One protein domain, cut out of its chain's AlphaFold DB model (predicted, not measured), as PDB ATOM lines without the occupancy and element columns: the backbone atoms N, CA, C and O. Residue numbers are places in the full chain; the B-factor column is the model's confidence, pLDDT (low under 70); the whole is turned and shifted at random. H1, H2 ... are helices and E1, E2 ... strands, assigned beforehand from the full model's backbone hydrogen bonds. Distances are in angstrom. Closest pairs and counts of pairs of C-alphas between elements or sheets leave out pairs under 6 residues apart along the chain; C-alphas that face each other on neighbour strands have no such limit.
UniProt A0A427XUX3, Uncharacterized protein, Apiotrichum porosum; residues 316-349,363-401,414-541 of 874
ATOM      1  N   PRO A 316     -20.232  -5.299 -47.847       86.81
ATOM      2  CA  PRO A 316     -19.008  -5.986 -48.245       86.81
ATOM      3  C   PRO A 316     -17.750  -5.271 -47.749       86.81
ATOM      4  O   PRO A 316     -17.772  -4.074 -47.454       86.81
ATOM      5  N   ALA A 317     -16.639  -6.010 -47.702       85.75
ATOM      6  CA  ALA A 317     -15.354  -5.484 -47.261       85.75
ATOM      7  C   ALA A 317     -14.969  -4.206 -48.025       85.75
ATOM      8  O   ALA A 317     -15.120  -4.123 -49.249       85.75
ATOM      9  N   LEU A 318     -14.454  -3.218 -47.289       88.31
ATOM     10  CA  LEU A 318     -13.909  -2.003 -47.884       88.31
ATOM     11  C   LEU A 318     -12.711  -2.349 -48.783       88.31
ATOM     12  O   LEU A 318     -11.992  -3.319 -48.514       88.31
ATOM     13  N   PRO A 319     -12.471  -1.576 -49.857       82.31
ATOM     14  CA  PRO A 319     -11.281  -1.772 -50.669       82.31
ATOM     15  C   PRO A 319     -10.031  -1.634 -49.796       82.31
ATOM     16  O   PRO A 319     -10.001  -0.822 -48.877       82.31
ATOM     17  N   ARG A 320      -8.990  -2.415 -50.104       74.88
ATOM     18  CA  ARG A 320      -7.657  -2.260 -49.507       74.88
ATOM     19  C   ARG A 320      -6.821  -1.365 -50.428       74.88
ATOM     20  O   ARG A 320      -6.265  -1.875 -51.402       74.88
ATOM     21  N   PRO A 321      -6.793  -0.039 -50.219       67.62
ATOM     22  CA  PRO A 321      -6.034   0.855 -51.078       67.62
ATOM     23  C   PRO A 321      -4.536   0.568 -50.975       67.62
ATOM     24  O   PRO A 321      -4.018   0.209 -49.918       67.62
ATOM     25  N   GLN A 322      -3.833   0.736 -52.095       70.19
ATOM     26  CA  GLN A 322      -2.376   0.709 -52.101       70.19
ATOM     27  C   GLN A 322      -1.864   1.971 -51.414       70.19
ATOM     28  O   GLN A 322      -2.110   3.082 -51.886       70.19
ATOM     29  N   VAL A 323      -1.171   1.795 -50.292       76.62
ATOM     30  CA  VAL A 323      -0.650   2.921 -49.525       76.62
ATOM     31  C   VAL A 323       0.559   3.513 -50.258       76.62
ATOM     32  O   VAL A 323       1.504   2.774 -50.541       76.62
ATOM     33  N   PRO A 324       0.569   4.819 -50.585       78.25
ATOM     34  CA  PRO A 324       1.744   5.447 -51.185       78.25
ATOM     35  C   PRO A 324       2.945   5.333 -50.235       78.25
ATOM     36  O   PRO A 324       2.759   5.526 -49.037       78.25
ATOM     37  N   PRO A 325       4.175   5.067 -50.698       80.44
ATOM     38  CA  PRO A 325       5.340   5.071 -49.817       80.44
ATOM     39  C   PRO A 325       5.654   6.470 -49.259       80.44
ATOM     40  O   PRO A 325       5.123   7.488 -49.720       80.44
ATOM     41  N   PHE A 326       6.506   6.536 -48.234       81.19
ATOM     42  CA  PHE A 326       7.140   7.794 -47.833       81.19
ATOM     43  C   PHE A 326       8.097   8.279 -48.931       81.19
ATOM     44  O   PHE A 326       8.646   7.468 -49.680       81.19
ATOM     45  N   ALA A 327       8.316   9.596 -49.027       71.81
ATOM     46  CA  ALA A 327       9.295  10.138 -49.968       71.81
ATOM     47  C   ALA A 327      10.672   9.500 -49.703       71.81
ATOM     48  O   ALA A 327      11.061   9.319 -48.544       71.81
ATOM     49  N   ASP A 328      11.364   9.106 -50.773       72.12
ATOM     50  CA  ASP A 328      12.693   8.479 -50.743       72.12
ATOM     51  C   ASP A 328      12.793   7.138 -49.980       72.12
ATOM     52  O   ASP A 328      13.894   6.675 -49.681       72.12
ATOM     53  N   SER A 329      11.665   6.474 -49.693       67.31
ATOM     54  CA  SER A 329      11.626   5.156 -49.044       67.31
ATOM     55  C   SER A 329      10.828   4.145 -49.869       67.31
ATOM     56  O   SER A 329       9.811   4.466 -50.475       67.31
ATOM     57  N   THR A 330      11.284   2.894 -49.878       66.69
ATOM     58  CA  THR A 330      10.517   1.728 -50.368       66.69
ATOM     59  C   THR A 330      10.173   0.765 -49.228       66.69
ATOM     60  O   THR A 330       9.690  -0.338 -49.476       66.69
ATOM     61  N   ALA A 331      10.450   1.169 -47.982       65.69
ATOM     62  CA  ALA A 331      10.262   0.344 -46.801       65.69
ATOM     63  C   ALA A 331       8.777   0.069 -46.526       65.69
ATOM     64  O   ALA A 331       7.900   0.876 -46.840       65.69
ATOM     65  N   VAL A 332       8.512  -1.084 -45.910       72.56
ATOM     66  CA  VAL A 332       7.198  -1.424 -45.363       72.56
ATOM     67  C   VAL A 332       7.034  -0.649 -44.060       72.56
ATOM     68  O   VAL A 332       7.819  -0.839 -43.135       72.56
ATOM     69  N   PHE A 333       6.037   0.227 -44.003       81.50
ATOM     70  CA  PHE A 333       5.676   1.004 -42.818       81.50
ATOM     71  C   PHE A 333       4.348   0.502 -42.246       81.50
ATOM     72  O   PHE A 333       3.584  -0.192 -42.925       81.50
ATOM     73  N   GLU A 334       4.073   0.843 -40.990       85.94
ATOM     74  CA  GLU A 334       2.837   0.454 -40.316       85.94
ATOM     75  C   GLU A 334       1.759   1.524 -40.508       85.94
ATOM     76  O   GLU A 334       2.011   2.715 -40.315       85.94
ATOM     77  N   SER A 335       0.539   1.108 -40.852       86.44
ATOM     78  CA  SER A 335      -0.631   1.989 -40.927       86.44
ATOM     79  C   SER A 335      -1.626   1.616 -39.837       86.44
ATOM     80  O   SER A 335      -2.165   0.511 -39.832       86.44
ATOM     81  N   HIS A 336      -1.917   2.563 -38.949       88.00
ATOM     82  CA  HIS A 336      -2.851   2.395 -37.835       88.00
ATOM     83  C   HIS A 336      -4.102   3.243 -38.077       88.00
ATOM     84  O   HIS A 336      -3.993   4.452 -38.284       88.00
ATOM     85  N   LEU A 337      -5.296   2.642 -38.065       88.38
ATOM     86  CA  LEU A 337      -6.548   3.397 -38.178       88.38
ATOM     87  C   LEU A 337      -6.756   4.212 -36.897       88.38
ATOM     88  O   LEU A 337      -6.913   3.649 -35.818       88.38
ATOM     89  N   GLN A 338      -6.779   5.536 -36.989       86.81
ATOM     90  CA  GLN A 338      -7.061   6.401 -35.845       86.81
ATOM     91  C   GLN A 338      -8.549   6.695 -35.706       86.81
ATOM     92  O   GLN A 338      -9.068   6.597 -34.597       86.81
ATOM     93  N   ASP A 339      -9.234   7.018 -36.801       90.94
ATOM     94  CA  ASP A 339     -10.645   7.400 -36.759       90.94
ATOM     95  C   ASP A 339     -11.378   7.065 -38.064       90.94
ATOM     96  O   ASP A 339     -10.750   6.837 -39.104       90.94
ATOM     97  N   LEU A 340     -12.709   7.043 -38.009       93.38
ATOM     98  CA  LEU A 340     -13.585   6.806 -39.151       93.38
ATOM     99  C   LEU A 340     -14.785   7.747 -39.086       93.38
ATOM    100  O   LEU A 340     -15.515   7.782 -38.096       93.38
ATOM    101  N   VAL A 341     -15.014   8.487 -40.171       94.88
ATOM    102  CA  VAL A 341     -16.080   9.492 -40.238       94.88
ATOM    103  C   VAL A 341     -16.910   9.322 -41.504       94.88
ATOM    104  O   VAL A 341     -16.374   9.248 -42.609       94.88
ATOM    105  N   PHE A 342     -18.233   9.320 -41.350       94.56
ATOM    106  CA  PHE A 342     -19.169   9.352 -42.471       94.56
ATOM    107  C   PHE A 342     -19.498  10.798 -42.854       94.56
ATOM    108  O   PHE A 342     -19.821  11.616 -41.992       94.56
ATOM    109  N   VAL A 343     -19.421  11.120 -44.144       92.81
ATOM    110  CA  VAL A 343     -19.596  12.476 -44.691       92.81
ATOM    111  C   VAL A 343     -20.473  12.449 -45.948       92.81
ATOM    112  O   VAL A 343     -20.501  11.438 -46.649       92.81
ATOM    113  N   PRO A 344     -21.185  13.534 -46.293       89.50
ATOM    114  CA  PRO A 344     -21.942  13.579 -47.539       89.50
ATOM    115  C   PRO A 344     -21.006  13.745 -48.746       89.50
ATOM    116  O   PRO A 344     -20.069  14.546 -48.704       89.50
ATOM    117  N   LEU A 345     -21.280  13.033 -49.845       83.75
ATOM    118  CA  LEU A 345     -20.622  13.261 -51.133       83.75
ATOM    119  C   LEU A 345     -21.525  14.131 -51.999       83.75
ATOM    120  O   LEU A 345     -22.646  13.756 -52.322       83.75
ATOM    121  N   LYS A 346     -21.049  15.316 -52.379       66.56
ATOM    122  CA  LYS A 346     -21.750  16.147 -53.358       66.56
ATOM    123  C   LYS A 346     -21.259  15.800 -54.756       66.56
ATOM    124  O   LYS A 346     -20.190  16.264 -55.124       66.56
ATOM    125  N   ASP A 347     -22.075  15.093 -55.526       46.16
ATOM    126  CA  ASP A 347     -22.098  15.196 -56.987       46.16
ATOM    127  C   ASP A 347     -23.557  15.302 -57.431       46.16
ATOM    128  O   ASP A 347     -24.277  14.316 -57.409       46.16
ATOM    129  N   HIS A 348     -23.999  16.529 -57.718       35.62
ATOM    130  CA  HIS A 348     -24.909  16.928 -58.803       35.62
ATOM    131  C   HIS A 348     -25.346  18.375 -58.553       35.62
ATOM    132  O   HIS A 348     -26.197  18.689 -57.721       35.62
ATOM    133  N   GLY A 349     -24.678  19.293 -59.254       28.67
ATOM    134  CA  GLY A 349     -25.068  20.688 -59.301       28.67
ATOM    135  C   GLY A 349     -26.305  20.882 -60.163       28.67
ATOM    136  O   GLY A 349     -26.341  20.395 -61.283       28.67
ATOM    137  N   GLY A 363     -28.575   9.700 -52.186       62.84
ATOM    138  CA  GLY A 363     -27.237  10.197 -52.490       62.84
ATOM    139  C   GLY A 363     -26.109   9.311 -51.956       62.84
ATOM    140  O   GLY A 363     -26.182   8.755 -50.861       62.84
ATOM    141  N   ALA A 364     -25.028   9.206 -52.731       80.38
ATOM    142  CA  ALA A 364     -23.812   8.522 -52.311       80.38
ATOM    143  C   ALA A 364     -23.219   9.147 -51.034       80.38
ATOM    144  O   ALA A 364     -23.262  10.362 -50.815       80.38
ATOM    145  N   ILE A 365     -22.621   8.309 -50.192       90.19
ATOM    146  CA  ILE A 365     -22.080   8.689 -48.884       90.19
ATOM    147  C   ILE A 365     -20.596   8.371 -48.837       90.19
ATOM    148  O   ILE A 365     -20.132   7.369 -49.367       90.19
ATOM    149  N   GLY A 366     -19.827   9.248 -48.214       92.25
ATOM    150  CA  GLY A 366     -18.397   9.094 -48.035       92.25
ATOM    151  C   GLY A 366     -18.099   8.432 -46.703       92.25
ATOM    152  O   GLY A 366     -18.586   8.877 -45.671       92.25
ATOM    153  N   CYS A 367     -17.256   7.409 -46.714       94.81
ATOM    154  CA  CYS A 367     -16.597   6.871 -45.533       94.81
ATOM    155  C   CYS A 367     -15.135   7.321 -45.570       94.81
ATOM    156  O   CYS A 367     -14.375   6.871 -46.427       94.81
ATOM    157  N   VAL A 368     -14.753   8.236 -44.677       95.06
ATOM    158  CA  VAL A 368     -13.377   8.725 -44.543       95.06
ATOM    159  C   VAL A 368     -12.665   7.924 -43.463       95.06
ATOM    160  O   VAL A 368     -13.018   8.009 -42.288       95.06
ATOM    161  N   LEU A 369     -11.650   7.169 -43.868       93.62
ATOM    162  CA  LEU A 369     -10.738   6.448 -42.988       93.62
ATOM    163  C   LEU A 369      -9.529   7.342 -42.694       93.62
ATOM    164  O   LEU A 369      -8.860   7.806 -43.622       93.62
ATOM    165  N   VAL A 370      -9.253   7.593 -41.418       92.94
ATOM    166  CA  VAL A 370      -8.128   8.423 -40.971       92.94
ATOM    167  C   VAL A 370      -7.036   7.520 -40.423       92.94
ATOM    168  O   VAL A 370      -7.154   6.984 -39.323       92.94
ATOM    169  N   TYR A 371      -5.963   7.355 -41.188       91.38
ATOM    170  CA  TYR A 371      -4.812   6.536 -40.827       91.38
ATOM    171  C   TYR A 371      -3.648   7.385 -40.324       91.38
ATOM    172  O   TYR A 371      -3.391   8.479 -40.832       91.38
ATOM    173  N   ARG A 372      -2.905   6.826 -39.371       91.00
ATOM    174  CA  ARG A 372      -1.558   7.255 -39.003       91.00
ATOM    175  C   ARG A 372      -0.562   6.258 -39.580       91.00
ATOM    176  O   ARG A 372      -0.548   5.100 -39.166       91.00
ATOM    177  N   ASP A 373       0.266   6.725 -40.500       90.50
ATOM    178  CA  ASP A 373       1.354   5.938 -41.073       90.50
ATOM    179  C   ASP A 373       2.636   6.220 -40.276       90.50
ATOM    180  O   ASP A 373       2.985   7.390 -40.074       90.50
ATOM    181  N   VAL A 374       3.331   5.170 -39.829       88.06
ATOM    182  CA  VAL A 374       4.574   5.253 -39.046       88.06
ATOM    183  C   VAL A 374       5.660   4.395 -39.690       88.06
ATOM    184  O   VAL A 374       5.493   3.187 -39.858       88.06
ATOM    185  N   ASP A 375       6.777   5.028 -40.040       87.44
ATOM    186  CA  ASP A 375       7.996   4.368 -40.500       87.44
ATOM    187  C   ASP A 375       9.063   4.446 -39.400       87.44
ATOM    188  O   ASP A 375       9.696   5.485 -39.188       87.44
ATOM    189  N   ASP A 376       9.237   3.327 -38.696       82.25
ATOM    190  CA  ASP A 376      10.219   3.158 -37.621       82.25
ATOM    191  C   ASP A 376      11.588   2.677 -38.132       82.25
ATOM    192  O   ASP A 376      12.501   2.431 -37.341       82.25
ATOM    193  N   THR A 377      11.767   2.524 -39.450       79.69
ATOM    194  CA  THR A 377      13.015   1.970 -40.003       79.69
ATOM    195  C   THR A 377      14.200   2.937 -39.927       79.69
ATOM    196  O   THR A 377      15.349   2.492 -39.921       79.69
ATOM    197  N   ILE A 378      13.942   4.249 -39.834       71.94
ATOM    198  CA  ILE A 378      14.956   5.307 -39.724       71.94
ATOM    199  C   ILE A 378      14.622   6.208 -38.523       71.94
ATOM    200  O   ILE A 378      13.578   6.852 -38.538       71.94
ATOM    201  N   PRO A 379      15.491   6.309 -37.498       74.81
ATOM    202  CA  PRO A 379      15.308   7.263 -36.408       74.81
ATOM    203  C   PRO A 379      15.736   8.690 -36.821       74.81
ATOM    204  O   PRO A 379      16.809   8.855 -37.408       74.81
ATOM    205  N   PRO A 380      14.971   9.739 -36.453       76.00
ATOM    206  CA  PRO A 380      13.697   9.683 -35.730       76.00
ATOM    207  C   PRO A 380      12.561   9.132 -36.605       76.00
ATOM    208  O   PRO A 380      12.490   9.469 -37.786       76.00
ATOM    209  N   SER A 381      11.669   8.330 -36.009       82.19
ATOM    210  CA  SER A 381      10.537   7.711 -36.709       82.19
ATOM    211  C   SER A 381       9.742   8.742 -37.505       82.19
ATOM    212  O   SER A 381       9.363   9.798 -36.983       82.19
ATOM    213  N   ARG A 382       9.456   8.428 -38.769       86.12
ATOM    214  CA  ARG A 382       8.669   9.301 -39.643       86.12
ATOM    215  C   ARG A 382       7.195   8.987 -39.443       86.12
ATOM    216  O   ARG A 382       6.793   7.831 -39.393       86.12
ATOM    217  N   CYS A 383       6.379  10.027 -39.322       87.88
ATOM    218  CA  CYS A 383       4.938   9.904 -39.114       87.88
ATOM    219  C   CYS A 383       4.198  10.845 -40.061       87.88
ATOM    220  O   CYS A 383       4.653  11.968 -40.287       87.88
ATOM    221  N   ARG A 384       3.051  10.416 -40.587       90.00
ATOM    222  CA  ARG A 384       2.110  11.287 -41.308       90.00
ATOM    223  C   ARG A 384       0.674  10.792 -41.145       90.00
ATOM    224  O   ARG A 384       0.437   9.624 -40.839       90.00
ATOM    225  N   MET A 385      -0.273  11.677 -41.414       90.94
ATOM    226  CA  MET A 385      -1.700  11.383 -41.459       90.94
ATOM    227  C   MET A 385      -2.157  11.161 -42.901       90.94
ATOM    228  O   MET A 385      -1.759  11.896 -43.807       90.94
ATOM    229  N   ARG A 386      -3.030  10.174 -43.111       91.19
ATOM    230  CA  ARG A 386      -3.627   9.847 -44.411       91.19
ATOM    231  C   ARG A 386      -5.144   9.755 -44.282       91.19
ATOM    232  O   ARG A 386      -5.648   9.012 -43.448       91.19
ATOM    233  N   PHE A 387      -5.865  10.493 -45.121       93.00
ATOM    234  CA  PHE A 387      -7.321  10.422 -45.243       93.00
ATOM    235  C   PHE A 387      -7.684   9.660 -46.501       93.00
ATOM    236  O   PHE A 387      -7.278  10.053 -47.597       93.00
ATOM    237  N   GLU A 388      -8.468   8.600 -46.352       91.69
ATOM    238  CA  GLU A 388      -8.951   7.797 -47.468       91.69
ATOM    239  C   GLU A 388     -10.460   7.834 -47.539       91.69
ATOM    240  O   GLU A 388     -11.154   7.365 -46.642       91.69
ATOM    241  N   LEU A 389     -10.965   8.388 -48.632       92.62
ATOM    242  CA  LEU A 389     -12.384   8.488 -48.898       92.62
ATOM    243  C   LEU A 389     -12.833   7.298 -49.745       92.62
ATOM    244  O   LEU A 389     -12.458   7.181 -50.916       92.62
ATOM    245  N   VAL A 390     -13.682   6.454 -49.170       92.50
ATOM    246  CA  VAL A 390     -14.406   5.394 -49.877       92.50
ATOM    247  C   VAL A 390     -15.838   5.861 -50.112       92.50
ATOM    248  O   VAL A 390     -16.501   6.333 -49.194       92.50
ATOM    249  N   GLU A 391     -16.317   5.749 -51.346       91.81
ATOM    250  CA  GLU A 391     -17.702   6.071 -51.679       91.81
ATOM    251  C   GLU A 391     -18.589   4.854 -51.426       91.81
ATOM    252  O   GLU A 391     -18.278   3.752 -51.865       91.81
ATOM    253  N   ILE A 392     -19.709   5.052 -50.749       90.81
ATOM    254  CA  ILE A 392     -20.746   4.058 -50.517       90.81
ATOM    255  C   ILE A 392     -21.979   4.521 -51.282       90.81
ATOM    256  O   ILE A 392     -22.501   5.606 -51.036       90.81
ATOM    257  N   ARG A 393     -22.439   3.703 -52.226       87.38
ATOM    258  CA  ARG A 393     -23.577   4.037 -53.086       87.38
ATOM    259  C   ARG A 393     -24.548   2.882 -53.175       87.38
ATOM    260  O   ARG A 393     -24.144   1.716 -53.130       87.38
ATOM    261  N   GLN A 394     -25.811   3.219 -53.356       81.88
ATOM    262  CA  GLN A 394     -26.838   2.243 -53.643       81.88
ATOM    263  C   GLN A 394     -26.658   1.714 -55.074       81.88
ATOM    264  O   GLN A 394     -26.355   2.470 -56.001       81.88
ATOM    265  N   ARG A 395     -26.776   0.401 -55.268       75.44
ATOM    266  CA  ARG A 395     -26.718  -0.235 -56.589       75.44
ATOM    267  C   ARG A 395     -27.803  -1.289 -56.733       75.44
ATOM    268  O   ARG A 395     -28.122  -1.959 -55.752       75.44
ATOM    269  N   PRO A 396     -28.310  -1.501 -57.956       72.56
ATOM    270  CA  PRO A 396     -29.209  -2.602 -58.218       72.56
ATOM    271  C   PRO A 396     -28.497  -3.946 -58.054       72.56
ATOM    272  O   PRO A 396     -27.396  -4.147 -58.571       72.56
ATOM    273  N   VAL A 397     -29.140  -4.869 -57.348       69.56
ATOM    274  CA  VAL A 397     -28.711  -6.251 -57.143       69.56
ATOM    275  C   VAL A 397     -29.767  -7.182 -57.727       69.56
ATOM    276  O   VAL A 397     -30.968  -7.019 -57.518       69.56
ATOM    277  N   THR A 398     -29.322  -8.190 -58.472       65.06
ATOM    278  CA  THR A 398     -30.187  -9.266 -58.964       65.06
ATOM    279  C   THR A 398     -30.602 -10.179 -57.815       65.06
ATOM    280  O   THR A 398     -29.801 -10.983 -57.337       65.06
ATOM    281  N   VAL A 399     -31.863 -10.073 -57.393       61.28
ATOM    282  CA  VAL A 399     -32.489 -11.010 -56.451       61.28
ATOM    283  C   VAL A 399     -32.724 -12.340 -57.171       61.28
ATOM    284  O   VAL A 399     -33.399 -12.382 -58.200       61.28
ATOM    285  N   VAL A 400     -32.152 -13.427 -56.648       64.19
ATOM    286  CA  VAL A 400     -32.349 -14.782 -57.190       64.19
ATOM    287  C   VAL A 400     -33.827 -15.164 -57.058       64.19
ATOM    288  O   VAL A 400     -34.431 -14.899 -56.023       64.19
ATOM    289  N   ASP A 401     -34.404 -15.804 -58.081       55.84
ATOM    290  CA  ASP A 401     -35.854 -16.052 -58.180       55.84
ATOM    291  C   ASP A 401     -36.474 -16.736 -56.946       55.84
ATOM    292  O   ASP A 401     -37.611 -16.431 -56.606       55.84
ATOM    293  N   SER A 414     -36.372  -5.321 -51.966       57.56
ATOM    294  CA  SER A 414     -35.804  -4.158 -52.652       57.56
ATOM    295  C   SER A 414     -34.648  -4.606 -53.553       57.56
ATOM    296  O   SER A 414     -33.708  -5.239 -53.060       57.56
ATOM    297  N   PRO A 415     -34.678  -4.294 -54.862       63.53
ATOM    298  CA  PRO A 415     -33.630  -4.688 -55.794       63.53
ATOM    299  C   PRO A 415     -32.379  -3.821 -55.634       63.53
ATOM    300  O   PRO A 415     -31.545  -3.824 -56.525       63.53
ATOM    301  N   LEU A 416     -32.253  -3.039 -54.561       71.06
ATOM    302  CA  LEU A 416     -31.193  -2.069 -54.340       71.06
ATOM    303  C   LEU A 416     -30.457  -2.379 -53.032       71.06
ATOM    304  O   LEU A 416     -31.084  -2.479 -51.979       71.06
ATOM    305  N   ASP A 417     -29.129  -2.461 -53.089       74.94
ATOM    306  CA  ASP A 417     -28.265  -2.682 -51.925       74.94
ATOM    307  C   ASP A 417     -27.129  -1.653 -51.869       74.94
ATOM    308  O   ASP A 417     -26.754  -1.064 -52.887       74.94
ATOM    309  N   TRP A 418     -26.571  -1.423 -50.683       83.69
ATOM    310  CA  TRP A 418     -25.468  -0.481 -50.492       83.69
ATOM    311  C   TRP A 418     -24.128  -1.173 -50.664       83.69
ATOM    312  O   TRP A 418     -23.826  -2.165 -50.006       83.69
ATOM    313  N   LEU A 419     -23.293  -0.620 -51.541       86.00
ATOM    314  CA  LEU A 419     -21.997  -1.198 -51.864       86.00
ATOM    315  C   LEU A 419     -20.902  -0.128 -51.815       86.00
ATOM    316  O   LEU A 419     -21.073   0.944 -52.413       86.00
ATOM    317  N   PRO A 420     -19.752  -0.417 -51.176       89.44
ATOM    318  CA  PRO A 420     -18.590   0.450 -51.275       89.44
ATOM    319  C   PRO A 420     -18.034   0.465 -52.709       89.44
ATOM    320  O   PRO A 420     -18.241  -0.446 -53.522       89.44
ATOM    321  N   SER A 421     -17.322   1.530 -53.057       86.12
ATOM    322  CA  SER A 421     -16.570   1.634 -54.299       86.12
ATOM    323  C   SER A 421     -15.412   0.627 -54.294       86.12
ATOM    324  O   SER A 421     -14.801   0.392 -53.254       86.12
ATOM    325  N   PRO A 422     -15.071   0.021 -55.449       82.00
ATOM    326  CA  PRO A 422     -14.006  -0.984 -55.524       82.00
ATOM    327  C   PRO A 422     -12.605  -0.402 -55.282       82.00
ATOM    328  O   PRO A 422     -11.658  -1.145 -55.051       82.00
ATOM    329  N   THR A 423     -12.462   0.921 -55.349       81.75
ATOM    330  CA  THR A 423     -11.235   1.662 -55.059       81.75
ATOM    331  C   THR A 423     -11.571   2.871 -54.194       81.75
ATOM    332  O   THR A 423     -12.693   3.384 -54.255       81.75
ATOM    333  N   ALA A 424     -10.599   3.348 -53.411       80.81
ATOM    334  CA  ALA A 424     -10.723   4.640 -52.748       80.81
ATOM    335  C   ALA A 424     -10.943   5.726 -53.811       80.81
ATOM    336  O   ALA A 424     -10.246   5.772 -54.827       80.81
ATOM    337  N   ARG A 425     -11.941   6.580 -53.590       82.88
ATOM    338  CA  ARG A 425     -12.263   7.700 -54.477       82.88
ATOM    339  C   ARG A 425     -11.182   8.769 -54.398       82.88
ATOM    340  O   ARG A 425     -10.890   9.432 -55.390       82.88
ATOM    341  N   ARG A 426     -10.610   8.953 -53.205       84.50
ATOM    342  CA  ARG A 426      -9.588   9.960 -52.965       84.50
ATOM    343  C   ARG A 426      -8.716   9.634 -51.760       84.50
ATOM    344  O   ARG A 426      -9.231   9.210 -50.733       84.50
ATOM    345  N   THR A 427      -7.429   9.954 -51.873       86.62
ATOM    346  CA  THR A 427      -6.463   9.892 -50.772       86.62
ATOM    347  C   THR A 427      -5.802  11.260 -50.602       86.62
ATOM    348  O   THR A 427      -5.362  11.862 -51.581       86.62
ATOM    349  N   ALA A 428      -5.752  11.772 -49.374       87.94
ATOM    350  CA  ALA A 428      -5.031  12.993 -49.013       87.94
ATOM    351  C   ALA A 428      -4.025  12.680 -47.901       87.94
ATOM    352  O   ALA A 428      -4.336  11.917 -46.992       87.94
ATOM    353  N   MET A 429      -2.827  13.257 -47.966       87.94
ATOM    354  CA  MET A 429      -1.754  13.009 -46.997       87.94
ATOM    355  C   MET A 429      -1.285  14.322 -46.381       87.94
ATOM    356  O   MET A 429      -1.279  15.357 -47.052       87.94
ATOM    357  N   SER A 430      -0.922  14.285 -45.104       89.44
ATOM    358  CA  SER A 430      -0.280  15.406 -44.423       89.44
ATOM    359  C   SER A 430       1.218  15.470 -44.732       89.44
ATOM    360  O   SER A 430       1.814  14.457 -45.112       89.44
ATOM    361  N   PRO A 431       1.860  16.624 -44.484       88.00
ATOM    362  CA  PRO A 431       3.307  16.698 -44.345       88.00
ATOM    363  C   PRO A 431       3.829  15.723 -43.279       88.00
ATOM    364  O   PRO A 431       3.112  15.362 -42.335       88.00
ATOM    365  N   GLU A 432       5.093  15.326 -43.416       87.38
ATOM    366  CA  GLU A 432       5.780  14.495 -42.427       87.38
ATOM    367  C   GLU A 432       5.914  15.216 -41.080       87.38
ATOM    368  O   GLU A 432       6.024  16.440 -41.009       87.38
ATOM    369  N   GLY A 433       5.871  14.447 -39.994       85.00
ATOM    370  CA  GLY A 433       5.866  14.960 -38.625       85.00
ATOM    371  C   GLY A 433       4.500  15.465 -38.148       85.00
ATOM    372  O   GLY A 433       4.406  15.952 -37.024       85.00
ATOM    373  N   THR A 434       3.444  15.341 -38.960       88.06
ATOM    374  CA  THR A 434       2.072  15.697 -38.562       88.06
ATOM    375  C   THR A 434       1.370  14.506 -37.911       88.06
ATOM    376  O   THR A 434       1.405  13.391 -38.435       88.06
ATOM    377  N   ASN A 435       0.690  14.750 -36.794       88.00
ATOM    378  CA  ASN A 435      -0.119  13.775 -36.073       88.00
ATOM    379  C   ASN A 435      -1.413  14.429 -35.568       88.00
ATOM    380  O   ASN A 435      -1.376  15.513 -34.984       88.00
ATOM    381  N   ILE A 436      -2.552  13.765 -35.755       89.25
ATOM    382  CA  ILE A 436      -3.821  14.191 -35.153       89.25
ATOM    383  C   ILE A 436      -3.954  13.493 -33.803       89.25
ATOM    384  O   ILE A 436      -3.931  12.270 -33.716       89.25
ATOM    385  N   LEU A 437      -4.068  14.284 -32.738       87.00
ATOM    386  CA  LEU A 437      -4.218  13.773 -31.373       87.00
ATOM    387  C   LEU A 437      -5.687  13.563 -31.000       87.00
ATOM    388  O   LEU A 437      -6.014  12.637 -30.271       87.00
ATOM    389  N   SER A 438      -6.570  14.420 -31.510       88.44
ATOM    390  CA  SER A 438      -8.016  14.342 -31.306       88.44
ATOM    391  C   SER A 438      -8.717  14.847 -32.554       88.44
ATOM    392  O   SER A 438      -8.314  15.874 -33.101       88.44
ATOM    393  N   LEU A 439      -9.792  14.172 -32.957       90.88
ATOM    394  CA  LEU A 439     -10.643  14.553 -34.077       90.88
ATOM    395  C   LEU A 439     -12.104  14.556 -33.616       90.88
ATOM    396  O   LEU A 439     -12.550  13.651 -32.919       90.88
ATOM    397  N   THR A 440     -12.856  15.599 -33.956       92.00
ATOM    398  CA  THR A 440     -14.288  15.677 -33.646       92.00
ATOM    399  C   THR A 440     -15.057  16.188 -34.860       92.00
ATOM    400  O   THR A 440     -14.932  17.369 -35.196       92.00
ATOM    401  N   PRO A 441     -15.856  15.337 -35.526       92.19
ATOM    402  CA  PRO A 441     -16.657  15.738 -36.680       92.19
ATOM    403  C   PRO A 441     -17.647  16.862 -36.356       92.19
ATOM    404  O   PRO A 441     -18.264  16.881 -35.289       92.19
ATOM    405  N   LEU A 442     -17.838  17.774 -37.311       93.44
ATOM    406  CA  LEU A 442     -18.783  18.890 -37.250       93.44
ATOM    407  C   LEU A 442     -19.815  18.755 -38.390       93.44
ATOM    408  O   LEU A 442     -19.780  19.525 -39.353       93.44
ATOM    409  N   PRO A 443     -20.734  17.768 -38.320       89.81
ATOM    410  CA  PRO A 443     -21.611  17.410 -39.440       89.81
ATOM    411  C   PRO A 443     -22.572  18.536 -39.844       89.81
ATOM    412  O   PRO A 443     -22.955  18.641 -41.006       89.81
ATOM    413  N   ASP A 444     -22.929  19.421 -38.915       90.00
ATOM    414  CA  ASP A 444     -23.826  20.546 -39.186       90.00
ATOM    415  C   ASP A 444     -23.136  21.721 -39.891       90.00
ATOM    416  O   ASP A 444     -23.814  22.570 -40.469       90.00
ATOM    417  N   VAL A 445     -21.801  21.771 -39.887       91.00
ATOM    418  CA  VAL A 445     -21.031  22.910 -40.392       91.00
ATOM    419  C   VAL A 445     -20.729  22.723 -41.879       91.00
ATOM    420  O   VAL A 445     -20.008  21.789 -42.232       91.00
ATOM    421  N   PRO A 446     -21.217  23.599 -42.780       87.75
ATOM    422  CA  PRO A 446     -20.918  23.510 -44.207       87.75
ATOM    423  C   PRO A 446     -19.403  23.557 -44.476       87.75
ATOM    424  O   PRO A 446     -18.721  24.386 -43.877       87.75
ATOM    425  N   PRO A 447     -18.862  22.740 -45.402       88.50
ATOM    426  CA  PRO A 447     -19.546  21.864 -46.365       88.50
ATOM    427  C   PRO A 447     -20.035  20.495 -45.842       88.50
ATOM    428  O   PRO A 447     -20.413  19.667 -46.665       88.50
ATOM    429  N   HIS A 448     -20.095  20.278 -44.524       90.25
ATOM    430  CA  HIS A 448     -20.492  19.034 -43.833       90.25
ATOM    431  C   HIS A 448     -19.429  17.924 -43.861       90.25
ATOM    432  O   HIS A 448     -19.701  16.777 -43.524       90.25
ATOM    433  N   THR A 449     -18.200  18.281 -44.237       92.00
ATOM    434  CA  THR A 449     -17.008  17.417 -44.235       92.00
ATOM    435  C   THR A 449     -15.947  17.907 -43.243       92.00
ATOM    436  O   THR A 449     -14.813  17.428 -43.260       92.00
ATOM    437  N   LEU A 450     -16.278  18.902 -42.416       93.75
ATOM    438  CA  LEU A 450     -15.349  19.517 -41.474       93.75
ATOM    439  C   LEU A 450     -15.313  18.751 -40.153       93.75
ATOM    440  O   LEU A 450     -16.326  18.243 -39.673       93.75
ATOM    441  N   ALA A 451     -14.141  18.744 -39.539       94.56
ATOM    442  CA  ALA A 451     -13.909  18.301 -38.178       94.56
ATOM    443  C   ALA A 451     -13.048  19.335 -37.447       94.56
ATOM    444  O   ALA A 451     -12.249  20.045 -38.056       94.56
ATOM    445  N   LEU A 452     -13.201  19.412 -36.132       94.94
ATOM    446  CA  LEU A 452     -12.257  20.096 -35.262       94.94
ATOM    447  C   LEU A 452     -11.144  19.111 -34.898       94.94
ATOM    448  O   LEU A 452     -11.441  17.988 -34.486       94.94
ATOM    449  N   ALA A 453      -9.885  19.517 -35.032       93.06
ATOM    450  CA  ALA A 453      -8.750  18.657 -34.739       93.06
ATOM    451  C   ALA A 453      -7.710  19.344 -33.857       93.06
ATOM    452  O   ALA A 453      -7.414  20.531 -34.010       93.06
ATOM    453  N   LEU A 454      -7.120  18.551 -32.966       91.00
ATOM    454  CA  LEU A 454      -5.883  18.897 -32.284       91.00
ATOM    455  C   LEU A 454      -4.720  18.293 -33.076       91.00
ATOM    456  O   LEU A 454      -4.569  17.069 -33.117       91.00
ATOM    457  N   VAL A 455      -3.925  19.146 -33.712       90.62
ATOM    458  CA  VAL A 455      -2.859  18.751 -34.635       90.62
ATOM    459  C   VAL A 455      -1.510  19.053 -33.999       90.62
ATOM    460  O   VAL A 455      -1.222  20.183 -33.614       90.62
ATOM    461  N   SER A 456      -0.674  18.028 -33.878       88.19
ATOM    462  CA  SER A 456       0.745  18.178 -33.573       88.19
ATOM    463  C   SER A 456       1.513  18.150 -34.887       88.19
ATOM    464  O   SER A 456       1.338  17.239 -35.691       88.19
ATOM    465  N   SER A 457       2.333  19.164 -35.121       86.56
ATOM    466  CA  SER A 457       3.162  19.293 -36.316       86.56
ATOM    467  C   SER A 457       4.560  19.796 -35.931       86.56
ATOM    468  O   SER A 457       4.766  20.191 -34.777       86.56
ATOM    469  N   PRO A 458       5.530  19.829 -36.863       82.00
ATOM    470  CA  PRO A 458       6.863  20.363 -36.580       82.00
ATOM    471  C   PRO A 458       6.865  21.821 -36.094       82.00
ATOM    472  O   PRO A 458       7.799  22.225 -35.406       82.00
ATOM    473  N   THR A 459       5.836  22.609 -36.426       79.56
ATOM    474  CA  THR A 459       5.710  24.014 -36.004       79.56
ATOM    475  C   THR A 459       5.121  24.168 -34.602       79.56
ATOM    476  O   THR A 459       5.271  25.225 -33.991       79.56
ATOM    477  N   GLY A 460       4.470  23.134 -34.061       85.19
ATOM    478  CA  GLY A 460       3.808  23.215 -32.766       85.19
ATOM    479  C   GLY A 460       2.581  22.326 -32.621       85.19
ATOM    480  O   GLY A 460       2.209  21.562 -33.514       85.19
ATOM    481  N   LEU A 461       1.940  22.453 -31.460       86.94
ATOM    482  CA  LEU A 461       0.597  21.943 -31.212       86.94
ATOM    483  C   LEU A 461      -0.409  23.051 -31.537       86.94
ATOM    484  O   LEU A 461      -0.285  24.158 -31.012       86.94
ATOM    485  N   SER A 462      -1.418  22.764 -32.354       90.25
ATOM    486  CA  SER A 462      -2.475  23.722 -32.676       90.25
ATOM    487  C   SER A 462      -3.859  23.076 -32.689       90.25
ATOM    488  O   SER A 462      -4.034  21.898 -33.003       90.25
ATOM    489  N   LEU A 463      -4.864  23.864 -32.311       91.19
ATOM    490  CA  LEU A 463      -6.274  23.544 -32.498       91.19
ATOM    491  C   LEU A 463      -6.753  24.228 -33.781       91.19
ATOM    492  O   LEU A 463      -6.649  25.450 -33.909       91.19
ATOM    493  N   THR A 464      -7.278  23.454 -34.728       93.44
ATOM    494  CA  THR A 464      -7.689  23.962 -36.045       93.44
ATOM    495  C   THR A 464      -8.828  23.135 -36.646       93.44
ATOM    496  O   THR A 464      -9.190  22.077 -36.124       93.44
ATOM    497  N   HIS A 465      -9.422  23.626 -37.733       93.88
ATOM    498  CA  HIS A 465     -10.400  22.871 -38.503       93.88
ATOM    499  C   HIS A 465      -9.721  22.075 -39.608       93.88
ATOM    500  O   HIS A 465      -8.824  22.559 -40.297       93.88
ATOM    501  N   VAL A 466     -10.202  20.854 -39.803       93.44
ATOM    502  CA  VAL A 466      -9.725  19.930 -40.821       93.44
ATOM    503  C   VAL A 466     -10.884  19.567 -41.732       93.44
ATOM    504  O   VAL A 466     -11.921  19.085 -41.278       93.44
ATOM    505  N   ASN A 467     -10.716  19.784 -43.030       93.44
ATOM    506  CA  ASN A 467     -11.609  19.239 -44.035       93.44
ATOM    507  C   ASN A 467     -11.204  17.794 -44.341       93.44
ATOM    508  O   ASN A 467     -10.135  17.545 -44.891       93.44
ATOM    509  N   LEU A 468     -12.084  16.851 -44.003       92.94
ATOM    510  CA  LEU A 468     -11.892  15.413 -44.217       92.94
ATOM    511  C   LEU A 468     -11.934  15.029 -45.702       92.94
ATOM    512  O   LEU A 468     -11.421  13.986 -46.099       92.94
ATOM    513  N   VAL A 469     -12.513  15.899 -46.531       89.94
ATOM    514  CA  VAL A 469     -12.508  15.803 -47.991       89.94
ATOM    515  C   VAL A 469     -11.894  17.098 -48.537       89.94
ATOM    516  O   VAL A 469     -12.614  17.948 -49.072       89.94
ATOM    517  N   PRO A 470     -10.573  17.310 -48.353       83.81
ATOM    518  CA  PRO A 470      -9.907  18.536 -48.807       83.81
ATOM    519  C   PRO A 470     -10.086  18.707 -50.320       83.81
ATOM    520  O   PRO A 470     -10.356  17.716 -50.973       83.81
ATOM    521  N   PRO A 471      -9.949  19.883 -50.946       73.12
ATOM    522  CA  PRO A 471      -9.872  20.030 -52.413       73.12
ATOM    523  C   PRO A 471      -8.519  19.536 -52.963       73.12
ATOM    524  O   PRO A 471      -7.551  19.439 -52.212       73.12
ATOM    525  N   SER A 472      -8.455  19.064 -54.215       60.56
ATOM    526  CA  SER A 472      -7.257  18.407 -54.800       60.56
ATOM    527  C   SER A 472      -6.128  19.378 -55.128       60.56
ATOM    528  O   SER A 472      -4.972  18.973 -55.167       60.56
ATOM    529  N   GLU A 473      -6.459  20.655 -55.283       54.69
ATOM    530  CA  GLU A 473      -5.527  21.749 -55.527       54.69
ATOM    531  C   GLU A 473      -5.918  22.911 -54.604       54.69
ATOM    532  O   GLU A 473      -6.811  23.691 -54.919       54.69
ATOM    533  N   ALA A 474      -5.304  23.005 -53.423       52.31
ATOM    534  CA  ALA A 474      -5.341  24.231 -52.633       52.31
ATOM    535  C   ALA A 474      -3.914  24.737 -52.460       52.31
ATOM    536  O   ALA A 474      -3.070  24.071 -51.866       52.31
ATOM    537  N   SER A 475      -3.660  25.918 -53.013       50.19
ATOM    538  CA  SER A 475      -2.426  26.675 -52.846       50.19
ATOM    539  C   SER A 475      -2.581  27.672 -51.698       50.19
ATOM    540  O   SER A 475      -2.416  28.873 -51.908       50.19
ATOM    541  N   ASP A 476      -2.946  27.202 -50.505       53.66
ATOM    542  CA  ASP A 476      -2.804  28.034 -49.311       53.66
ATOM    543  C   ASP A 476      -1.339  27.958 -48.880       53.66
ATOM    544  O   ASP A 476      -0.796  26.883 -48.609       53.66
ATOM    545  N   LYS A 477      -0.669  29.109 -48.916       54.84
ATOM    546  CA  LYS A 477       0.694  29.265 -48.415       54.84
ATOM    547  C   LYS A 477       0.637  29.980 -47.072       54.84
ATOM    548  O   LYS A 477      -0.124  30.937 -46.931       54.84
ATOM    549  N   ASP A 478       1.443  29.535 -46.117       54.53
ATOM    550  CA  ASP A 478       1.600  30.218 -44.832       54.53
ATOM    551  C   ASP A 478       2.241  31.605 -45.028       54.53
ATOM    552  O   ASP A 478       2.736  31.931 -46.112       54.53
ATOM    553  N   ALA A 479       2.267  32.430 -43.974       51.81
ATOM    554  CA  ALA A 479       2.889  33.762 -44.003       51.81
ATOM    555  C   ALA A 479       4.366  33.730 -44.460       51.81
ATOM    556  O   ALA A 479       4.840  34.683 -45.078       51.81
ATOM    557  N   ASP A 480       5.049  32.603 -44.233       51.97
ATOM    558  CA  ASP A 480       6.439  32.346 -44.632       51.97
ATOM    559  C   ASP A 480       6.579  31.745 -46.049       51.97
ATOM    560  O   ASP A 480       7.676  31.406 -46.493       51.97
ATOM    561  N   GLY A 481       5.473  31.581 -46.786       53.03
ATOM    562  CA  GLY A 481       5.452  31.028 -48.144       53.03
ATOM    563  C   GLY A 481       5.523  29.497 -48.230       53.03
ATOM    564  O   GLY A 481       5.545  28.963 -49.345       53.03
ATOM    565  N   ALA A 482       5.539  28.792 -47.092       59.16
ATOM    566  CA  ALA A 482       5.481  27.333 -47.012       59.16
ATOM    567  C   ALA A 482       4.105  26.804 -47.449       59.16
ATOM    568  O   ALA A 482       3.091  27.475 -47.283       59.16
ATOM    569  N   THR A 483       4.065  25.610 -48.045       62.53
ATOM    570  CA  THR A 483       2.805  25.022 -48.528       62.53
ATOM    571  C   THR A 483       2.061  24.430 -47.338       62.53
ATOM    572  O   THR A 483       2.530  23.453 -46.752       62.53
ATOM    573  N   ARG A 484       0.917  25.019 -46.981       72.38
ATOM    574  CA  ARG A 484       0.072  24.535 -45.889       72.38
ATOM    575  C   ARG A 484      -0.514  23.176 -46.259       72.38
ATOM    576  O   ARG A 484      -0.783  22.904 -47.431       72.38
ATOM    577  N   TRP A 485      -0.746  22.312 -45.270       81.62
ATOM    578  CA  TRP A 485      -1.469  21.063 -45.511       81.62
ATOM    579  C   TRP A 485      -2.883  21.376 -46.046       81.62
ATOM    580  O   TRP A 485      -3.656  21.997 -45.316       81.62
ATOM    581  N   PRO A 486      -3.274  20.927 -47.262       81.62
ATOM    582  CA  PRO A 486      -4.549  21.311 -47.889       81.62
ATOM    583  C   PRO A 486      -5.817  20.921 -47.120       81.62
ATOM    584  O   PRO A 486      -6.914  21.344 -47.484       81.62
ATOM    585  N   ALA A 487      -5.690  20.062 -46.107       87.69
ATOM    586  CA  ALA A 487      -6.797  19.703 -45.236       87.69
ATOM    587  C   ALA A 487      -7.048  20.710 -44.115       87.69
ATOM    588  O   ALA A 487      -8.163  20.733 -43.603       87.69
ATOM    589  N   LEU A 488      -6.071  21.538 -43.741       88.88
ATOM    590  CA  LEU A 488      -6.267  22.563 -42.721       88.88
ATOM    591  C   LEU A 488      -7.077  23.729 -43.291       88.88
ATOM    592  O   LEU A 488      -6.825  24.195 -44.401       88.88
ATOM    593  N   VAL A 489      -8.064  24.196 -42.530       87.56
ATOM    594  CA  VAL A 489      -8.979  25.268 -42.932       87.56
ATOM    595  C   VAL A 489      -9.112  26.270 -41.795       87.56
ATOM    596  O   VAL A 489      -9.260  25.899 -40.634       87.56
ATOM    597  N   GLY A 490      -9.145  27.558 -42.131       86.12
ATOM    598  CA  GLY A 490      -9.385  28.605 -41.143       86.12
ATOM    599  C   GLY A 490      -8.156  28.951 -40.298       86.12
ATOM    600  O   GLY A 490      -7.016  28.692 -40.692       86.12
ATOM    601  N   GLU A 491      -8.427  29.539 -39.136       89.69
ATOM    602  CA  GLU A 491      -7.447  29.947 -38.125       89.69
ATOM    603  C   GLU A 491      -6.798  28.743 -37.431       89.69
ATOM    604  O   GLU A 491      -7.407  27.682 -37.253       89.69
ATOM    605  N   GLU A 492      -5.557  28.934 -36.991       89.19
ATOM    606  CA  GLU A 492      -4.838  27.981 -36.154       89.19
ATOM    607  C   GLU A 492      -4.594  28.605 -34.784       89.19
ATOM    608  O   GLU A 492      -3.935  29.637 -34.665       89.19
ATOM    609  N   CYS A 493      -5.143  27.983 -33.740       88.00
ATOM    610  CA  CYS A 493      -4.950  28.433 -32.370       88.00
ATOM    611  C   CYS A 493      -3.764  27.666 -31.761       88.00
ATOM    612  O   CYS A 493      -3.906  26.466 -31.499       88.00
ATOM    613  N   PRO A 494      -2.589  28.298 -31.575       87.00
ATOM    614  CA  PRO A 494      -1.421  27.624 -31.026       87.00
ATOM    615  C   PRO A 494      -1.644  27.262 -29.555       87.00
ATOM    616  O   PRO A 494      -2.230  28.021 -28.782       87.00
ATOM    617  N   LEU A 495      -1.142  26.096 -29.161       83.00
ATOM    618  CA  LEU A 495      -1.261  25.546 -27.820       83.00
ATOM    619  C   LEU A 495       0.113  25.169 -27.267       83.00
ATOM    620  O   LEU A 495       1.034  24.805 -27.993       83.00
ATOM    621  N   ASP A 496       0.235  25.228 -25.946       75.75
ATOM    622  CA  ASP A 496       1.449  24.835 -25.236       75.75
ATOM    623  C   ASP A 496       1.715  23.323 -25.381       75.75
ATOM    624  O   ASP A 496       0.862  22.495 -25.051       75.75
ATOM    625  N   MET A 497       2.925  22.967 -25.832       63.53
ATOM    626  CA  MET A 497       3.369  21.582 -26.024       63.53
ATOM    627  C   MET A 497       3.356  20.745 -24.736       63.53
ATOM    628  O   MET A 497       3.289  19.519 -24.817       63.53
ATOM    629  N   CYS A 498       3.351  21.362 -23.547       60.88
ATOM    630  CA  CYS A 498       3.237  20.630 -22.277       60.88
ATOM    631  C   CYS A 498       1.938  19.802 -22.165       60.88
ATOM    632  O   CYS A 498       1.832  18.937 -21.295       60.88
ATOM    633  N   LEU A 499       0.954  20.049 -23.039       58.19
ATOM    634  CA  LEU A 499      -0.296  19.294 -23.145       58.19
ATOM    635  C   LEU A 499      -0.157  17.907 -23.795       58.19
ATOM    636  O   LEU A 499      -1.078  17.109 -23.680       58.19
ATOM    637  N   VAL A 500       0.963  17.605 -24.462       54.16
ATOM    638  CA  VAL A 500       1.149  16.378 -25.273       54.16
ATOM    639  C   VAL A 500       1.592  15.164 -24.432       54.16
ATOM    640  O   VAL A 500       1.799  14.074 -24.953       54.16
ATOM    641  N   LEU A 501       1.730  15.308 -23.111       52.06
ATOM    642  CA  LEU A 501       2.247  14.247 -22.233       52.06
ATOM    643  C   LEU A 501       1.258  13.083 -21.973       52.06
ATOM    644  O   LEU A 501       1.625  12.136 -21.274       52.06
ATOM    645  N   ALA A 502       0.026  13.130 -22.495       56.97
ATOM    646  CA  ALA A 502      -1.013  12.111 -22.292       56.97
ATOM    647  C   ALA A 502      -1.988  12.021 -23.484       56.97
ATOM    648  O   ALA A 502      -1.963  12.878 -24.362       56.97
ATOM    649  N   ASP A 503      -2.860  11.002 -23.496       66.12
ATOM    650  CA  ASP A 503      -3.975  10.883 -24.448       66.12
ATOM    651  C   ASP A 503      -4.845  12.150 -24.380       66.12
ATOM    652  O   ASP A 503      -5.472  12.408 -23.349       66.12
ATOM    653  N   VAL A 504      -4.848  12.956 -25.450       75.69
ATOM    654  CA  VAL A 504      -5.545  14.246 -25.465       75.69
ATOM    655  C   VAL A 504      -6.910  14.125 -26.123       75.69
ATOM    656  O   VAL A 504      -7.010  13.666 -27.253       75.69
ATOM    657  N   VAL A 505      -7.958  14.608 -25.456       81.12
ATOM    658  CA  VAL A 505      -9.307  14.713 -26.035       81.12
ATOM    659  C   VAL A 505      -9.706  16.179 -26.148       81.12
ATOM    660  O   VAL A 505      -9.559  16.944 -25.194       81.12
ATOM    661  N   ALA A 506     -10.240  16.571 -27.304       86.25
ATOM    662  CA  ALA A 506     -10.894  17.856 -27.506       86.25
ATOM    663  C   ALA A 506     -12.417  17.664 -27.533       86.25
ATOM    664  O   ALA A 506     -12.941  16.864 -28.300       86.25
ATOM    665  N   THR A 507     -13.147  18.403 -26.701       88.50
ATOM    666  CA  THR A 507     -14.614  18.371 -26.661       88.50
ATOM    667  C   THR A 507     -15.165  19.748 -27.027       88.50
ATOM    668  O   THR A 507     -14.972  20.696 -26.261       88.50
ATOM    669  N   PRO A 508     -15.854  19.898 -28.172       91.94
ATOM    670  CA  PRO A 508     -16.442  21.168 -28.572       91.94
ATOM    671  C   PRO A 508     -17.758  21.441 -27.833       91.94
ATOM    672  O   PRO A 508     -18.614  20.556 -27.707       91.94
ATOM    673  N   SER A 509     -17.930  22.692 -27.406       92.25
ATOM    674  CA  SER A 509     -19.212  23.255 -26.961       92.25
ATOM    675  C   SER A 509     -20.198  23.421 -28.123       92.25
ATOM    676  O   SER A 509     -19.857  23.251 -29.299       92.25
ATOM    677  N   GLN A 510     -21.443  23.752 -27.799       89.31
ATOM    678  CA  GLN A 510     -22.523  23.930 -28.760       89.31
ATOM    679  C   GLN A 510     -22.242  25.040 -29.783       89.31
ATOM    680  O   GLN A 510     -22.554  24.830 -30.949       89.31
ATOM    681  N   GLY A 511     -21.622  26.167 -29.410       90.88
ATOM    682  CA  GLY A 511     -21.214  27.221 -30.349       90.88
ATOM    683  C   GLY A 511     -20.250  26.701 -31.407       90.88
ATOM    684  O   GLY A 511     -20.510  26.821 -32.607       90.88
ATOM    685  N   THR A 512     -19.217  25.987 -30.962       92.31
ATOM    686  CA  THR A 512     -18.226  25.355 -31.841       92.31
ATOM    687  C   THR A 512     -18.854  24.297 -32.749       92.31
ATOM    688  O   THR A 512     -18.528  24.223 -33.932       92.31
ATOM    689  N   ARG A 513     -19.806  23.499 -32.238       91.44
ATOM    690  CA  ARG A 513     -20.538  22.495 -33.037       91.44
ATOM    691  C   ARG A 513     -21.341  23.100 -34.192       91.44
ATOM    692  O   ARG A 513     -21.567  22.414 -35.183       91.44
ATOM    693  N   ARG A 514     -21.734  24.376 -34.088       89.94
ATOM    694  CA  ARG A 514     -22.406  25.136 -35.157       89.94
ATOM    695  C   ARG A 514     -21.437  25.809 -36.133       89.94
ATOM    696  O   ARG A 514     -21.887  26.392 -37.115       89.94
ATOM    697  N   GLY A 515     -20.129  25.734 -35.880       89.75
ATOM    698  CA  GLY A 515     -19.117  26.474 -36.634       89.75
ATOM    699  C   GLY A 515     -19.096  27.971 -36.306       89.75
ATOM    700  O   GLY A 515     -18.573  28.765 -37.084       89.75
ATOM    701  N   GLU A 516     -19.680  28.359 -35.171       91.88
ATOM    702  CA  GLU A 516     -19.708  29.733 -34.669       91.88
ATOM    703  C   GLU A 516     -18.751  29.874 -33.472       91.88
ATOM    704  O   GLU A 516     -18.046  28.936 -33.098       91.88
ATOM    705  N   MET A 517     -18.693  31.064 -32.869       92.06
ATOM    706  CA  MET A 517     -17.869  31.296 -31.681       92.06
ATOM    707  C   MET A 517     -18.336  30.421 -30.509       92.06
ATOM    708  O   MET A 517     -19.501  30.475 -30.118       92.06
ATOM    709  N   GLY A 518     -17.412  29.659 -29.925       92.31
ATOM    710  CA  GLY A 518     -17.646  28.855 -28.731       92.31
ATOM    711  C   GLY A 518     -16.340  28.431 -28.065       92.31
ATOM    712  O   GLY A 518     -15.255  28.930 -28.372       92.31
ATOM    713  N   LEU A 519     -16.451  27.502 -27.121       90.88
ATOM    714  CA  LEU A 519     -15.326  26.926 -26.388       90.88
ATOM    715  C   LEU A 519     -15.021  25.494 -26.828       90.88
ATOM    716  O   LEU A 519     -15.880  24.756 -27.325       90.88
ATOM    717  N   VAL A 520     -13.786  25.090 -26.578       90.81
ATOM    718  CA  VAL A 520     -13.294  23.725 -26.720       90.81
ATOM    719  C   VAL A 520     -12.590  23.362 -25.422       90.81
ATOM    720  O   VAL A 520     -11.683  24.065 -24.978       90.81
ATOM    721  N   ALA A 521     -13.035  22.280 -24.788       87.81
ATOM    722  CA  ALA A 521     -12.360  21.721 -23.627       87.81
ATOM    723  C   ALA A 521     -11.282  20.743 -24.095       87.81
ATOM    724  O   ALA A 521     -11.581  19.804 -24.827       87.81
ATOM    725  N   ILE A 522     -10.042  20.971 -23.674       84.12
ATOM    726  CA  ILE A 522      -8.890  20.122 -23.973       84.12
ATOM    727  C   ILE A 522      -8.500  19.368 -22.704       84.12
ATOM    728  O   ILE A 522      -8.209  19.976 -21.666       84.12
ATOM    729  N   PHE A 523      -8.470  18.045 -22.804       78.06
ATOM    730  CA  PHE A 523      -8.142  17.118 -21.727       78.06
ATOM    731  C   PHE A 523      -6.821  16.432 -22.058       78.06
ATOM    732  O   PHE A 523      -6.830  15.487 -22.823       78.06
ATOM    733  N   GLY A 524      -5.696  16.917 -21.529       58.41
ATOM    734  CA  GLY A 524      -4.356  16.341 -21.768       58.41
ATOM    735  C   GLY A 524      -3.478  16.275 -20.511       58.41
ATOM    736  O   GLY A 524      -2.262  16.150 -20.592       58.41
ATOM    737  N   GLY A 525      -4.081  16.426 -19.326       55.50
ATOM    738  CA  GLY A 525      -3.386  16.524 -18.038       55.50
ATOM    739  C   GLY A 525      -4.359  16.571 -16.854       55.50
ATOM    740  O   GLY A 525      -5.494  16.115 -16.961       55.50
ATOM    741  N   SER A 526      -3.943  17.138 -15.716       53.47
ATOM    742  CA  SER A 526      -4.742  17.168 -14.474       53.47
ATOM    743  C   SER A 526      -5.993  18.036 -14.498       53.47
ATOM    744  O   SER A 526      -6.822  17.927 -13.594       53.47
ATOM    745  N   ARG A 527      -6.152  18.909 -15.500       60.34
ATOM    746  CA  ARG A 527      -7.265  19.859 -15.572       60.34
ATOM    747  C   ARG A 527      -7.754  20.055 -17.000       60.34
ATOM    748  O   ARG A 527      -6.908  20.188 -17.887       60.34
ATOM    749  N   PRO A 528      -9.080  20.163 -17.215       74.12
ATOM    750  CA  PRO A 528      -9.598  20.649 -18.482       74.12
ATOM    751  C   PRO A 528      -9.091  22.073 -18.716       74.12
ATOM    752  O   PRO A 528      -9.235  22.942 -17.851       74.12
ATOM    753  N   ARG A 529      -8.505  22.321 -19.887       79.31
ATOM    754  CA  ARG A 529      -8.237  23.682 -20.364       79.31
ATOM    755  C   ARG A 529      -9.348  24.087 -21.321       79.31
ATOM    756  O   ARG A 529      -9.646  23.352 -22.253       79.31
ATOM    757  N   LEU A 530      -9.956  25.242 -21.082       84.75
ATOM    758  CA  LEU A 530     -10.950  25.820 -21.981       84.75
ATOM    759  C   LEU A 530     -10.251  26.794 -22.923       84.75
ATOM    760  O   LEU A 530      -9.598  27.727 -22.458       84.75
ATOM    761  N   VAL A 531     -10.396  26.573 -24.224       88.19
ATOM    762  CA  VAL A 531      -9.796  27.401 -25.277       88.19
ATOM    763  C   VAL A 531     -10.904  27.870 -26.226       88.19
ATOM    764  O   VAL A 531     -11.816  27.085 -26.507       88.19
ATOM    765  N   PRO A 532     -10.881  29.121 -26.718       90.75
ATOM    766  CA  PRO A 532     -11.780  29.559 -27.782       90.75
ATOM    767  C   PRO A 532     -11.633  28.690 -29.036       90.75
ATOM    768  O   PRO A 532     -10.528  28.297 -29.408       90.75
ATOM    769  N   SER A 533     -12.743  28.391 -29.704       91.62
ATOM    770  CA  SER A 533     -12.707  27.682 -30.982       91.62
ATOM    771  C   SER A 533     -11.999  28.520 -32.059       91.62
ATOM    772  O   SER A 533     -12.300  29.716 -32.168       91.62
ATOM    773  N   PRO A 534     -11.139  27.918 -32.904       91.31
ATOM    774  CA  PRO A 534     -10.542  28.616 -34.042       91.31
ATOM    775  C   PRO A 534     -11.630  29.132 -34.995       91.31
ATOM    776  O   PRO A 534     -12.727  28.581 -35.063       91.31
ATOM    777  N   ARG A 535     -11.367  30.196 -35.753       89.94
ATOM    778  CA  ARG A 535     -12.294  30.680 -36.784       89.94
ATOM    779  C   ARG A 535     -12.321  29.810 -38.026       89.94
ATOM    780  O   ARG A 535     -11.289  29.507 -38.619       89.94
ATOM    781  N   LEU A 536     -13.529  29.553 -38.510       86.31
ATOM    782  CA  LEU A 536     -13.764  29.063 -39.864       86.31
ATOM    783  C   LEU A 536     -13.720  30.217 -40.872       86.31
ATOM    784  O   LEU A 536     -14.276  31.285 -40.627       86.31
ATOM    785  N   GLY A 537     -13.062  29.996 -42.013       79.88
ATOM    786  CA  GLY A 537     -12.985  30.965 -43.116       79.88
ATOM    787  C   GLY A 537     -12.052  32.165 -42.895       79.88
ATOM    788  O   GLY A 537     -11.966  33.019 -43.770       79.88
ATOM    789  N   ALA A 538     -11.355  32.239 -41.757       79.44
ATOM    790  CA  ALA A 538     -10.299  33.223 -41.521       79.44
ATOM    791  C   ALA A 538      -8.939  32.730 -42.045       79.44
ATOM    792  O   ALA A 538      -8.738  31.532 -42.234       79.44
ATOM    793  N   ALA A 539      -7.992  33.651 -42.244       77.19
ATOM    794  CA  ALA A 539      -6.593  33.284 -42.472       77.19
ATOM    795  C   ALA A 539      -6.012  32.543 -41.248       77.19
ATOM    796  O   ALA A 539      -6.560  32.655 -40.152       77.19
ATOM    797  N   ALA A 540      -4.893  31.830 -41.420       70.50
ATOM    798  CA  ALA A 540      -4.265  31.034 -40.356       70.50
ATOM    799  C   ALA A 540      -3.884  31.867 -39.112       70.50
ATOM    800  O   ALA A 540      -4.115  31.426 -37.987       70.50
ATOM    801  N   HIS A 541      -3.378  33.091 -39.316       75.94
ATOM    802  CA  HIS A 541      -3.002  34.041 -38.257       75.94
ATOM    803  C   HIS A 541      -3.753  35.372 -38.405       75.94
ATOM    804  O   HIS A 541      -3.238  36.345 -38.960       75.94
TER     805      HIS A 541
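What this domain is: This is residues 316 to 349, 363 to 401 and 414 to 541 of the 874 residues of an uncharacterized protein of Apiotrichum porosum (UniProt A0A427XUX3). Three sheets make a stack: the four-strand sheet E6 E7 E8 E9 is in the middle, with the long twisted sheet E1 to E5 partly face to face with it on one side and the small sheet E10 E11 E12 on the other. The long sheet runs on well past the stack towards E4, and the short helices H1 and H2 only graze the sheets. The printed part has 201 residues, with elements in the order E1 to E9, H1, E10, H2, E11, E12; neighbour strands are antiparallel. The class is mostly strand, with 99 residues, under half, in named elements. The whole is compact, with a radius of gyration of the C-alphas of 18.4 A and spans of 64 by 44 by 36 A.

Where its parts are: Residues 316 to 333 hold no named element. Find C-alpha 334 at (2.837, 0.454, -40.316); there E1, residues 334 to 344, begins, 29.0 A long, bending by 57 degrees at residue 338. Next come E2, 365 to 375, 31.5 A, and E3, 382 to 396, 43.8 A, ending at (-29.209, -2.602, -58.218). Then read E4, 416 to 420; E5, 426 to 429; E6, 435 to 441; E7, 450 to 457; E8, 460 to 467; and E9, 488 to 495, which bends by 84 degrees at residue 491. H1 is 497 to 501, E10 505 to 508, H2 510 to 513, E11 519 to 523, and E12 529 to 532, ending at (-11.780, 29.559, -27.782).

How they stand to each other: In the branched, twisted first sheet, look for N 341 and O 368 of E1 and E2, 2.9 A apart. E2 and E3 are a hairpin, with N 369 and O 388 at 2.8 A. On the other side of E3 from E2 lie E4, with N 395 and O 417 at 2.8 A, and E5, with N 387 and O 428 at 2.8 A. The closest C-alphas of E3 and E6 are those of Met 385 and Asn 435, 6.1 A. E6 E7 E8 E9 form a meander, each strand the antiparallel neighbour of the one before: see N 437 and O 454, 2.9 A; N 453 and O 464, 2.9 A; N 463 and O 493, 2.9 A. The closest C-alphas of E6 and E10 are those of Ser 438 and Val 505, 5.4 A. N 507 and O 521 of E10 and E11 are 2.8 A apart, N 522 and O 529 of the hairpin E11 and E12 2.8 A. H1 has 0 of 1 O i to N i+4 pairs within hydrogen-bond range and 1 of 2 O i to N i+3 pairs; H2 is too short for an O i to N i+4 pair.

The domain as a whole: The C-alphas farthest apart, of Asp 401 and Asp 480, are 65.7 A apart. Residues 350 to 362 and 402 to 413 are not printed, with C-alpha gaps of 12.7 A and 13.1 A. The link E8 to E9 is long, with 20 residues. Mean pLDDT of the printed part is 80.8; 39 residues are under 70, among them 472 to 483 and 497 to 503.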